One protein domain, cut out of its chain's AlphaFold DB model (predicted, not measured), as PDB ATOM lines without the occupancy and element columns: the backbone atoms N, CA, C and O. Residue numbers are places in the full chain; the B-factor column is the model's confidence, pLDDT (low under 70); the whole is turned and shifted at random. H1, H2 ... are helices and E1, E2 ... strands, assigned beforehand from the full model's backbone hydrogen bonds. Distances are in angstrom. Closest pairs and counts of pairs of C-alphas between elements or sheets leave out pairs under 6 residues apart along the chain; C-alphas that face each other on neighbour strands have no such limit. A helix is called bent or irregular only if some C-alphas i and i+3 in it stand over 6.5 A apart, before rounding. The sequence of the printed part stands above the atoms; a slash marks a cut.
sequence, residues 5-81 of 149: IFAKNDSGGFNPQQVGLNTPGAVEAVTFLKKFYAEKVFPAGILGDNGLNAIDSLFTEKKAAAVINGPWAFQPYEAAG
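Overview. This is residues 5 to 81 of the 149 residues of the protein "Maltose/maltodextrinABC transporter substrate-binding protein MalE" of Klebsiella pneumoniae (UniProt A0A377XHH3). A small strand hairpin, E1 and E2, makes one end of an elongated, open model, and the helix H1 reaches from it like an arm toward a loose head at the other end, where H2 and H3 are near each other. A long link without a named element lies between H1 and that head, and residues 23 to 29 and 35 to 41 stand free. The printed part has 77 residues, with two named strands and then three named helices in the order E1, E2, H1, H2, H3; the sheet, E1 - E2, is antiparallel and the class is mixed, helices and strands. The whole is only just extended, close to loose, with a radius of gyration of the C-alphas of 17.3 A and spans of 50 by 31 by 20 A.

Along the chain. Find C-alpha 6 at (-23.462, -25.141, 16.011), where E1 begins; it is residues 6 to 8. E2 is residues 14 to 19, 9.8 A from first to last C-alpha. Look next at C-alpha 24 at (-28.069, -30.020, 29.302); from there H1, residues 24 to 38, runs 20.7 A. H2 is residues 51 to 60 and spans 14.3 A. H3, residues 71 to 79, spans 14.0 A and ends at C-alpha 79 at (-59.733, -17.521, 3.596); it is irregular, with C-alphas 72 and 75 7.1 A apart.

Arrangement. Begin at the hairpin of E1 and E2, antiparallel neighbours with 131 degrees between their directions. The C-alphas of Lys 8 and Phe 14 face each other at 4.6 A; N 15 and O 7, 2.8 A apart, and N 7 and O 18, 3.0 A apart, are within hydrogen-bond range. Moving outward, you find that H1 touches no helix and is apart from E1, H2 and H3. At the far end H2 and H3 are close but not clearly touching; their closest C-alphas, those of Thr 60 and Tyr 77, are 6.2 A apart. Their lines stand at a steep tilt of 38 degrees, and they run the same way. Both are apart from E1 and E2. In H2 every O i to N i+4 pair is within hydrogen-bond range; in H1 9 of 11 are, and in H3 3 of 5.

Size, cuts and confidence. The two C-alphas farthest apart are those of Asp 10 and Gly 81, at 50.4 A. The printed part, residues 5 to 81, has no cut. Look at residues 39 to 50 for the long link, from H1 to H2; the links E1 to E2 and E2 to H1 are tight, and H2 to H3 is short. The mean pLDDT of the printed part is 92.2, and no printed residue is under 70.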
ATOM      1  N   ILE A   5     -27.464 -24.904  17.422       91.88
ATOM      2  CA  ILE A   5     -27.209 -25.850  16.328       91.88
ATOM      3  C   ILE A   5     -25.713 -26.137  16.257       91.88
ATOM      4  O   ILE A   5     -25.298 -27.269  16.480       91.88
ATOM      5  N   PHE A   6     -24.917 -25.086  16.060       94.75
ATOM      6  CA  PHE A   6     -23.462 -25.141  16.011       94.75
ATOM      7  C   PHE A   6     -22.862 -24.072  16.923       94.75
ATOM      8  O   PHE A   6     -23.399 -22.964  17.009       94.75
ATOM      9  N   ALA A   7     -21.778 -24.397  17.623       93.19
ATOM     10  CA  ALA A   7     -21.067 -23.421  18.442       93.19
ATOM     11  C   ALA A   7     -20.417 -22.347  17.556       93.19
ATOM     12  O   ALA A   7     -20.109 -22.596  16.387       93.19
ATOM     13  N   LYS A   8     -20.182 -21.156  18.116       92.62
ATOM     14  CA  LYS A   8     -19.353 -20.147  17.450       92.62
ATOM     15  C   LYS A   8     -17.875 -20.529  17.557       92.62
ATOM     16  O   LYS A   8     -17.447 -21.032  18.590       92.62
ATOM     17  N   ASN A   9     -17.114 -20.283  16.498       90.94
ATOM     18  CA  ASN A   9     -15.655 -20.305  16.526       90.94
ATOM     19  C   ASN A   9     -15.101 -18.930  16.940       90.94
ATOM     20  O   ASN A   9     -15.844 -17.948  17.014       90.94
ATOM     21  N   ASP A  10     -13.791 -18.854  17.171       91.88
ATOM     22  CA  ASP A  10     -13.114 -17.632  17.634       91.88
ATOM     23  C   ASP A  10     -13.214 -16.468  16.635       91.88
ATOM     24  O   ASP A  10     -13.110 -15.302  17.007       91.88
ATOM     25  N   SER A  11     -13.463 -16.768  15.357       91.44
ATOM     26  CA  SER A  11     -13.682 -15.782  14.292       91.44
ATOM     27  C   SER A  11     -15.148 -15.342  14.161       91.44
ATOM     28  O   SER A  11     -15.487 -14.606  13.237       91.44
ATOM     29  N   GLY A  12     -16.037 -15.805  15.047       89.00
ATOM     30  CA  GLY A  12     -17.466 -15.475  15.051       89.00
ATOM     31  C   GLY A  12     -18.336 -16.279  14.075       89.00
ATOM     32  O   GLY A  12     -19.556 -16.103  14.083       89.00
ATOM     33  N   GLY A  13     -17.747 -17.173  13.276       91.94
ATOM     34  CA  GLY A  13     -18.461 -18.120  12.411       91.94
ATOM     35  C   GLY A  13     -18.963 -19.351  13.174       91.94
ATOM     36  O   GLY A  13     -18.711 -19.493  14.365       91.94
ATOM     37  N   PHE A  14     -19.664 -20.265  12.500       93.50
ATOM     38  CA  PHE A  14     -20.147 -21.511  13.109       93.50
ATOM     39  C   PHE A  14     -19.160 -22.670  12.924       93.50
ATOM     40  O   PHE A  14     -18.554 -22.812  11.863       93.50
ATOM     41  N   ASN A  15     -19.028 -23.521  13.943       93.88
ATOM     42  CA  ASN A  15     -18.247 -24.754  13.902       93.88
ATOM     43  C   ASN A  15     -19.178 -25.972  13.709       93.88
ATOM     44  O   ASN A  15     -19.811 -26.405  14.678       93.88
ATOM     45  N   PRO A  16     -19.251 -26.564  12.500       92.62
ATOM     46  CA  PRO A  16     -20.158 -27.677  12.228       92.62
ATOM     47  C   PRO A  16     -19.802 -28.970  12.976       92.62
ATOM     48  O   PRO A  16     -20.635 -29.870  13.068       92.62
ATOM     49  N   GLN A  17     -18.594 -29.073  13.541       94.31
ATOM     50  CA  GLN A  17     -18.178 -30.211  14.365       94.31
ATOM     51  C   GLN A  17     -18.651 -30.094  15.823       94.31
ATOM     52  O   GLN A  17     -18.591 -31.073  16.564       94.31
ATOM     53  N   GLN A  18     -19.122 -28.919  16.252       93.25
ATOM     54  CA  GLN A  18     -19.588 -28.680  17.617       93.25
ATOM     55  C   GLN A  18     -21.098 -28.470  17.644       93.25
ATOM     56  O   GLN A  18     -21.591 -27.342  17.622       93.25
ATOM     57  N   VAL A  19     -21.828 -29.582  17.697       95.81
ATOM     58  CA  VAL A  19     -23.294 -29.608  17.711       95.81
ATOM     59  C   VAL A  19     -23.827 -29.433  19.135       95.81
ATOM     60  O   VAL A  19     -23.442 -30.172  20.036       95.81
ATOM     61  N   GLY A  20     -24.746 -28.485  19.340       94.25
ATOM     62  CA  GLY A  20     -25.299 -28.151  20.664       94.25
ATOM     63  C   GLY A  20     -26.655 -28.783  20.997       94.25
ATOM     64  O   GLY A  20     -27.287 -28.399  21.988       94.25
ATOM     65  N   LEU A  21     -27.119 -29.734  20.182       94.88
ATOM     66  CA  LEU A  21     -28.462 -30.327  20.271       94.88
ATOM     67  C   LEU A  21     -28.660 -31.292  21.455       94.88
ATOM     68  O   LEU A  21     -29.795 -31.636  21.768       94.88
ATOM     69  N   ASN A  22     -27.586 -31.717  22.126       94.81
ATOM     70  CA  ASN A  22     -27.627 -32.611  23.292       94.81
ATOM     71  C   ASN A  22     -27.055 -31.972  24.570       94.81
ATOM     72  O   ASN A  22     -26.752 -32.670  25.537       94.81
ATOM     73  N   THR A  23     -26.890 -30.648  24.581       94.44
ATOM     74  CA  THR A  23     -26.474 -29.916  25.783       94.44
ATOM     75  C   THR A  23     -27.501 -30.095  26.911       94.44
ATOM     76  O   THR A  23     -28.680 -30.336  26.633       94.44
ATOM     77  N   PRO A  24     -27.119 -29.926  28.193       94.50
ATOM     78  CA  PRO A  24     -28.069 -30.020  29.302       94.50
ATOM     79  C   PRO A  24     -29.308 -29.128  29.127       94.50
ATOM     80  O   PRO A  24     -30.422 -29.558  29.411       94.50
ATOM     81  N   GLY A  25     -29.141 -27.918  28.581       91.56
ATOM     82  CA  GLY A  25     -30.266 -27.023  28.311       91.56
ATOM     83  C   GLY A  25     -31.148 -27.459  27.130       91.56
ATOM     84  O   GLY A  25     -32.336 -27.131  27.124       91.56
ATOM     85  N   ALA A  26     -30.615 -28.202  26.150       93.38
ATOM     86  CA  ALA A  26     -31.402 -28.805  25.073       93.38
ATOM     87  C   ALA A  26     -32.218 -29.994  25.604       93.38
ATOM     88  O   ALA A  26     -33.404 -30.123  25.296       93.38
ATOM     89  N   VAL A  27     -31.621 -30.809  26.481       94.75
ATOM     90  CA  VAL A  27     -32.323 -31.889  27.192       94.75
ATOM     91  C   VAL A  27     -33.444 -31.325  28.070       94.75
ATOM     92  O   VAL A  27     -34.553 -31.860  28.066       94.75
ATOM     93  N   GLU A  28     -33.195 -30.220  28.774       92.88
ATOM     94  CA  GLU A  28     -34.208 -29.506  29.559       92.88
ATOM     95  C   GLU A  28     -35.366 -29.004  28.677       92.88
ATOM     96  O   GLU A  28     -36.532 -29.207  29.017       92.88
ATOM     97  N   ALA A  29     -35.059 -28.412  27.516       90.94
ATOM     98  CA  ALA A  29     -36.067 -27.931  26.570       90.94
ATOM     99  C   ALA A  29     -36.958 -29.067  26.041       90.94
ATOM    100  O   ALA A  29     -38.186 -28.964  26.084       90.94
ATOM    101  N   VAL A  30     -36.364 -30.187  25.615       92.19
ATOM    102  CA  VAL A  30     -37.131 -31.364  25.168       92.19
ATOM    103  C   VAL A  30     -37.931 -31.966  26.324       92.19
ATOM    104  O   VAL A  30     -39.081 -32.357  26.138       92.19
ATOM    105  N   THR A  31     -37.372 -32.007  27.534       93.12
ATOM    106  CA  THR A  31     -38.075 -32.500  28.731       93.12
ATOM    107  C   THR A  31     -39.310 -31.665  29.040       93.12
ATOM    108  O   THR A  31     -40.366 -32.220  29.335       93.12
ATOM    109  N   PHE A  32     -39.214 -30.344  28.928       91.44
ATOM    110  CA  PHE A  32     -40.366 -29.464  29.070       91.44
ATOM    111  C   PHE A  32     -41.406 -29.690  27.972       91.44
ATOM    112  O   PHE A  32     -42.580 -29.844  28.292       91.44
ATOM    113  N   LEU A  33     -40.992 -29.807  26.705       90.06
ATOM    114  CA  LEU A  33     -41.917 -30.113  25.606       90.06
ATOM    115  C   LEU A  33     -42.659 -31.440  25.828       90.06
ATOM    116  O   LEU A  33     -43.860 -31.532  25.575       90.06
ATOM    117  N   LYS A  34     -41.974 -32.457  26.366       91.62
ATOM    118  CA  LYS A  34     -42.589 -33.746  26.715       91.62
ATOM    119  C   LYS A  34     -43.690 -33.621  27.774       91.62
ATOM    120  O   LYS A  34     -44.606 -34.444  27.751       91.62
ATOM    121  N   LYS A  35     -43.644 -32.617  28.662       93.31
ATOM    122  CA  LYS A  35     -44.699 -32.405  29.671       93.31
ATOM    123  C   LYS A  35     -46.050 -32.116  29.024       93.31
ATOM    124  O   LYS A  35     -47.026 -32.732  29.426       93.31
ATOM    125  N   PHE A  36     -46.104 -31.307  27.964       91.56
ATOM    126  CA  PHE A  36     -47.369 -31.008  27.276       91.56
ATOM    127  C   PHE A  36     -48.057 -32.254  26.710       91.56
ATOM    128  O   PHE A  36     -49.284 -32.335  26.712       91.56
ATOM    129  N   TYR A  37     -47.288 -33.248  26.263       90.00
ATOM    130  CA  TYR A  37     -47.843 -34.530  25.822       90.00
ATOM    131  C   TYR A  37     -48.260 -35.414  27.002       90.00
ATOM    132  O   TYR A  37     -49.336 -36.009  26.968       90.00
ATOM    133  N   ALA A  38     -47.445 -35.482  28.059       91.62
ATOM    134  CA  ALA A  38     -47.768 -36.252  29.264       91.62
ATOM    135  C   ALA A  38     -49.039 -35.732  29.963       91.62
ATOM    136  O   ALA A  38     -49.868 -36.518  30.419       91.62
ATOM    137  N   GLU A  39     -49.217 -34.412  29.984       94.44
ATOM    138  CA  GLU A  39     -50.372 -33.709  30.548       94.44
ATOM    139  C   GLU A  39     -51.562 -33.637  29.573       94.44
ATOM    140  O   GLU A  39     -52.615 -33.112  29.925       94.44
ATOM    141  N   LYS A  40     -51.426 -34.197  28.360       90.12
ATOM    142  CA  LYS A  40     -52.456 -34.216  27.301       90.12
ATOM    143  C   LYS A  40     -52.920 -32.825  26.843       90.12
ATOM    144  O   LYS A  40     -54.034 -32.677  26.348       90.12
ATOM    145  N   VAL A  41     -52.057 -31.820  26.978       90.19
ATOM    146  CA  VAL A  41     -52.275 -30.458  26.469       90.19
ATOM    147  C   VAL A  41     -52.055 -30.410  24.957       90.19
ATOM    148  O   VAL A  41     -52.791 -29.730  24.245       90.19
ATOM    149  N   PHE A  42     -51.067 -31.153  24.447       89.44
ATOM    150  CA  PHE A  42     -50.844 -31.291  23.008       89.44
ATOM    151  C   PHE A  42     -51.564 -32.518  22.433       89.44
ATOM    152  O   PHE A  42     -51.387 -33.628  22.946       89.44
ATOM    153  N   PRO A  43     -52.343 -32.354  21.345       87.56
ATOM    154  CA  PRO A  43     -52.942 -33.486  20.656       87.56
ATOM    155  C   PRO A  43     -51.859 -34.336  19.989       87.56
ATOM    156  O   PRO A  43     -50.999 -33.817  19.289       87.56
ATOM    157  N   ALA A  44     -51.926 -35.663  20.138       83.94
ATOM    158  CA  ALA A  44     -50.922 -36.572  19.569       83.94
ATOM    159  C   ALA A  44     -50.786 -36.464  18.035       83.94
ATOM    160  O   ALA A  44     -49.721 -36.744  17.494       83.94
ATOM    161  N   GLY A  45     -51.845 -36.024  17.344       84.62
ATOM    162  CA  GLY A  45     -51.872 -35.855  15.888       84.62
ATOM    163  C   GLY A  45     -50.977 -34.741  15.337       84.62
ATOM    164  O   GLY A  45     -50.811 -34.675  14.125       84.62
ATOM    165  N   ILE A  46     -50.384 -33.890  16.188       88.56
ATOM    166  CA  ILE A  46     -49.431 -32.855  15.740       88.56
ATOM    167  C   ILE A  46     -47.990 -33.378  15.632       88.56
ATOM    168  O   ILE A  46     -47.087 -32.625  15.278       88.56
ATOM    169  N   LEU A  47     -47.751 -34.651  15.965       84.69
ATOM    170  CA  LEU A  47     -46.442 -35.286  15.839       84.69
ATOM    171  C   LEU A  47     -46.225 -35.846  14.426       84.69
ATOM    172  O   LEU A  47     -47.116 -36.457  13.840       84.69
ATOM    173  N   GLY A  48     -44.993 -35.715  13.930       84.56
ATOM    174  CA  GLY A  48     -44.567 -36.264  12.641       84.56
ATOM    175  C   GLY A  48     -44.886 -35.362  11.448       84.56
ATOM    176  O   GLY A  48     -45.228 -34.191  11.605       84.56
ATOM    177  N   ASP A  49     -44.761 -35.922  10.245       85.94
ATOM    178  CA  ASP A  49     -44.750 -35.167   8.981       85.94
ATOM    179  C   ASP A  49     -46.045 -34.387   8.707       85.94
ATOM    180  O   ASP A  49     -46.028 -33.351   8.048       85.94
ATOM    181  N   ASN A  50     -47.171 -34.841   9.265       85.19
ATOM    182  CA  ASN A  50     -48.475 -34.189   9.114       85.19
ATOM    183  C   ASN A  50     -48.782 -33.163  10.216       85.19
ATOM    184  O   ASN A  50     -49.883 -32.609  10.243       85.19
ATOM    185  N   GLY A  51     -47.835 -32.906  11.122       90.06
ATOM    186  CA  GLY A  51     -48.061 -32.065  12.293       90.06
ATOM    187  C   GLY A  51     -48.500 -30.642  11.953       90.06
ATOM    188  O   GLY A  51     -49.409 -30.116  12.590       90.06
ATOM    189  N   LEU A  52     -47.920 -30.050  10.904       89.38
ATOM    190  CA  LEU A  52     -48.302 -28.716  10.426       89.38
ATOM    191  C   LEU A  52     -49.754 -28.676   9.938       89.38
ATOM    192  O   LEU A  52     -50.517 -27.827  10.387       89.38
ATOM    193  N   ASN A  53     -50.167 -29.646   9.116       92.12
ATOM    194  CA  ASN A  53     -51.551 -29.735   8.643       92.12
ATOM    195  C   ASN A  53     -52.530 -29.891   9.816       92.12
ATOM    196  O   ASN A  53     -53.589 -29.273   9.824       92.12
ATOM    197  N   ALA A  54     -52.170 -30.681  10.834       94.06
ATOM    198  CA  ALA A  54     -52.995 -30.840  12.029       94.06
ATOM    199  C   ALA A  54     -53.118 -29.533  12.835       94.06
ATOM    200  O   ALA A  54     -54.209 -29.213  13.307       94.06
ATOM    201  N   ILE A  55     -52.029 -28.768  12.975       95.12
ATOM    202  CA  ILE A  55     -52.039 -27.440  13.611       95.12
ATOM    203  C   ILE A  55     -52.959 -26.485  12.836       95.12
ATOM    204  O   ILE A  55     -53.809 -25.831  13.444       95.12
ATOM    205  N   ASP A  56     -52.837 -26.452  11.507       95.19
ATOM    206  CA  ASP A  56     -53.647 -25.589  10.643       95.19
ATOM    207  C   ASP A  56     -55.134 -25.949  10.698       95.19
ATOM    208  O   ASP A  56     -55.973 -25.060  10.861       95.19
ATOM    209  N   SER A  57     -55.481 -27.239  10.648       94.94
ATOM    210  CA  SER A  57     -56.862 -27.703  10.834       94.94
ATOM    211  C   SER A  57     -57.416 -27.288  12.193       94.94
ATOM    212  O   SER A  57     -58.514 -26.747  12.272       94.94
ATOM    213  N   LEU A  58     -56.662 -27.478  13.279       95.56
ATOM    214  CA  LEU A  58     -57.128 -27.102  14.617       95.56
ATOM    215  C   LEU A  58     -57.410 -25.600  14.727       95.56
ATOM    216  O   LEU A  58     -58.397 -25.211  15.355       95.56
ATOM    217  N   PHE A  59     -56.573 -24.756  14.130       97.19
ATOM    218  CA  PHE A  59     -56.764 -23.308  14.181       97.19
ATOM    219  C   PHE A  59     -57.915 -22.843  13.282       97.19
ATOM    220  O   PHE A  59     -58.799 -22.116  13.737       97.19
ATOM    221  N   THR A  60     -57.963 -23.317  12.036       97.00
ATOM    222  CA  THR A  60     -59.009 -22.946  11.066       97.00
ATOM    223  C   THR A  60     -60.391 -23.495  11.441       97.00
ATOM    224  O   THR A  60     -61.407 -22.852  11.182       97.00
ATOM    225  N   GLU A  61     -60.457 -24.622  12.154       96.06
ATOM    226  CA  GLU A  61     -61.694 -25.150  12.749       96.06
ATOM    227  C   GLU A  61     -62.042 -24.503  14.103       96.06
ATOM    228  O   GLU A  61     -62.991 -24.928  14.765       96.06
ATOM    229  N   LYS A  62     -61.293 -23.474  14.531       95.81
ATOM    230  CA  LYS A  62     -61.497 -22.725  15.788       95.81
ATOM    231  C   LYS A  62     -61.383 -23.593  17.051       95.81
ATOM    232  O   LYS A  62     -61.978 -23.284  18.082       95.81
ATOM    233  N   LYS A  63     -60.612 -24.681  16.979       95.12
ATOM    234  CA  LYS A  63     -60.325 -25.607  18.091       95.12
ATOM    235  C   LYS A  63     -59.046 -25.253  18.853       95.12
ATOM    236  O   LYS A  63     -58.875 -25.709  19.978       95.12
ATOM    237  N   ALA A  64     -58.163 -24.447  18.264       94.81
ATOM    238  CA  ALA A  64     -56.989 -23.883  18.924       94.81
ATOM    239  C   ALA A  64     -57.123 -22.358  19.042       94.81
ATOM    240  O   ALA A  64     -57.453 -21.687  18.070       94.81
ATOM    241  N   ALA A  65     -56.841 -21.811  20.227       94.44
ATOM    242  CA  ALA A  65     -56.877 -20.364  20.464       94.44
ATOM    243  C   ALA A  65     -55.617 -19.641  19.956       94.44
ATOM    244  O   ALA A  65     -55.673 -18.462  19.620       94.44
ATOM    245  N   ALA A  66     -54.481 -20.340  19.908       94.88
ATOM    246  CA  ALA A  66     -53.208 -19.825  19.424       94.88
ATOM    247  C   ALA A  66     -52.378 -20.960  18.816       94.88
ATOM    248  O   ALA A  66     -52.449 -22.102  19.276       94.88
ATOM    249  N   VAL A  67     -51.571 -20.628  17.808       95.38
ATOM    250  CA  VAL A  67     -50.623 -21.538  17.153       95.38
ATOM    251  C   VAL A  67     -49.299 -20.819  16.906       95.38
ATOM    252  O   VAL A  67     -49.272 -19.604  16.722       95.38
ATOM    253  N   ILE A  68     -48.194 -21.566  16.898       93.50
ATOM    254  CA  ILE A  68     -46.890 -21.061  16.446       93.50
ATOM    255  C   ILE A  68     -46.749 -21.448  14.975       93.50
ATOM    256  O   ILE A  68     -46.641 -22.632  14.662       93.50
ATOM    257  N   ASN A  69     -46.770 -20.459  14.081       92.50
ATOM    258  CA  ASN A  69     -46.655 -20.662  12.637       92.50
ATOM    259  C   ASN A  69     -45.945 -19.468  11.966       92.50
ATOM    260  O   ASN A  69     -45.627 -18.482  12.634       92.50
ATOM    261  N   GLY A  70     -45.665 -19.567  10.665       89.56
ATOM    262  CA  GLY A  70     -45.047 -18.497   9.876       89.56
ATOM    263  C   GLY A  70     -46.022 -17.757   8.950       89.56
ATOM    264  O   GLY A  70     -47.178 -18.162   8.818       89.56
ATOM    265  N   PRO A  71     -45.555 -16.700   8.253       88.38
ATOM    266  CA  PRO A  71     -46.399 -15.869   7.384       88.38
ATOM    267  C   PRO A  71     -47.127 -16.619   6.260       88.38
ATOM    268  O   PRO A  71     -48.178 -16.180   5.810       88.38
ATOM    269  N   TRP A  72     -46.619 -17.782   5.838       87.69
ATOM    270  CA  TRP A  72     -47.274 -18.636   4.837       87.69
ATOM    271  C   TRP A  72     -48.693 -19.080   5.235       87.69
ATOM    272  O   TRP A  72     -49.470 -19.460   4.363       87.69
ATOM    273  N   ALA A  73     -49.041 -19.035   6.524       92.00
ATOM    274  CA  ALA A  73     -50.355 -19.428   7.024       92.00
ATOM    275  C   ALA A  73     -51.409 -18.302   6.987       92.00
ATOM    276  O   ALA A  73     -52.595 -18.581   7.150       92.00
ATOM    277  N   PHE A  74     -51.013 -17.046   6.742       91.06
ATOM    278  CA  PHE A  74     -51.917 -15.889   6.804       91.06
ATOM    279  C   PHE A  74     -53.074 -15.992   5.806       91.06
ATOM    280  O   PHE A  74     -54.231 -16.016   6.216       91.06
ATOM    281  N   GLN A  75     -52.776 -16.157   4.513       90.12
ATOM    282  CA  GLN A  75     -53.812 -16.267   3.480       90.12
ATOM    283  C   GLN A  75     -54.787 -17.439   3.722       90.12
ATOM    284  O   GLN A  75     -55.997 -17.216   3.651       90.12
ATOM    285  N   PRO A  76     -54.334 -18.672   4.048       92.38
ATOM    286  CA  PRO A  76     -55.242 -19.750   4.444       92.38
ATOM    287  C   PRO A  76     -56.158 -19.396   5.623       92.38
ATOM    288  O   PRO A  76     -57.340 -19.739   5.602       92.38
ATOM    289  N   TYR A  77     -55.642 -18.709   6.645       95.38
ATOM    290  CA  TYR A  77     -56.427 -18.340   7.826       95.38
ATOM    291  C   TYR A  77     -57.455 -17.242   7.518       95.38
ATOM    292  O   TYR A  77     -58.598 -17.339   7.973       95.38
ATOM    293  N   GLU A  78     -57.092 -16.252   6.699       93.31
ATOM    294  CA  GLU A  78     -58.026 -15.241   6.185       93.31
ATOM    295  C   GLU A  78     -59.137 -15.886   5.348       93.31
ATOM    296  O   GLU A  78     -60.320 -15.622   5.574       93.31
ATOM    297  N   ALA A  79     -58.779 -16.795   4.433       94.31
ATOM    298  CA  ALA A  79     -59.733 -17.521   3.596       94.31
ATOM    299  C   ALA A  79     -60.688 -18.410   4.417       94.31
ATOM    300  O   ALA A  79     -61.849 -18.580   4.046       94.31
ATOM    301  N   ALA A  80     -60.224 -18.935   5.555       96.25
ATOM    302  CA  ALA A  80     -61.045 -19.671   6.518       96.25
ATOM    303  C   ALA A  80     -61.918 -18.760   7.413       96.25
ATOM    304  O   ALA A  80     -62.667 -19.255   8.260       96.25
ATOM    305  N   GLY A  81     -61.844 -17.435   7.249       96.81
ATOM    306  CA  GLY A  81     -62.620 -16.469   8.028       96.81
ATOM    307  C   GLY A  81     -62.188 -16.381   9.493       96.81
ATOM    308  O   GLY A  81     -63.015 -16.095  10.369       96.81
TER     309      GLY A  81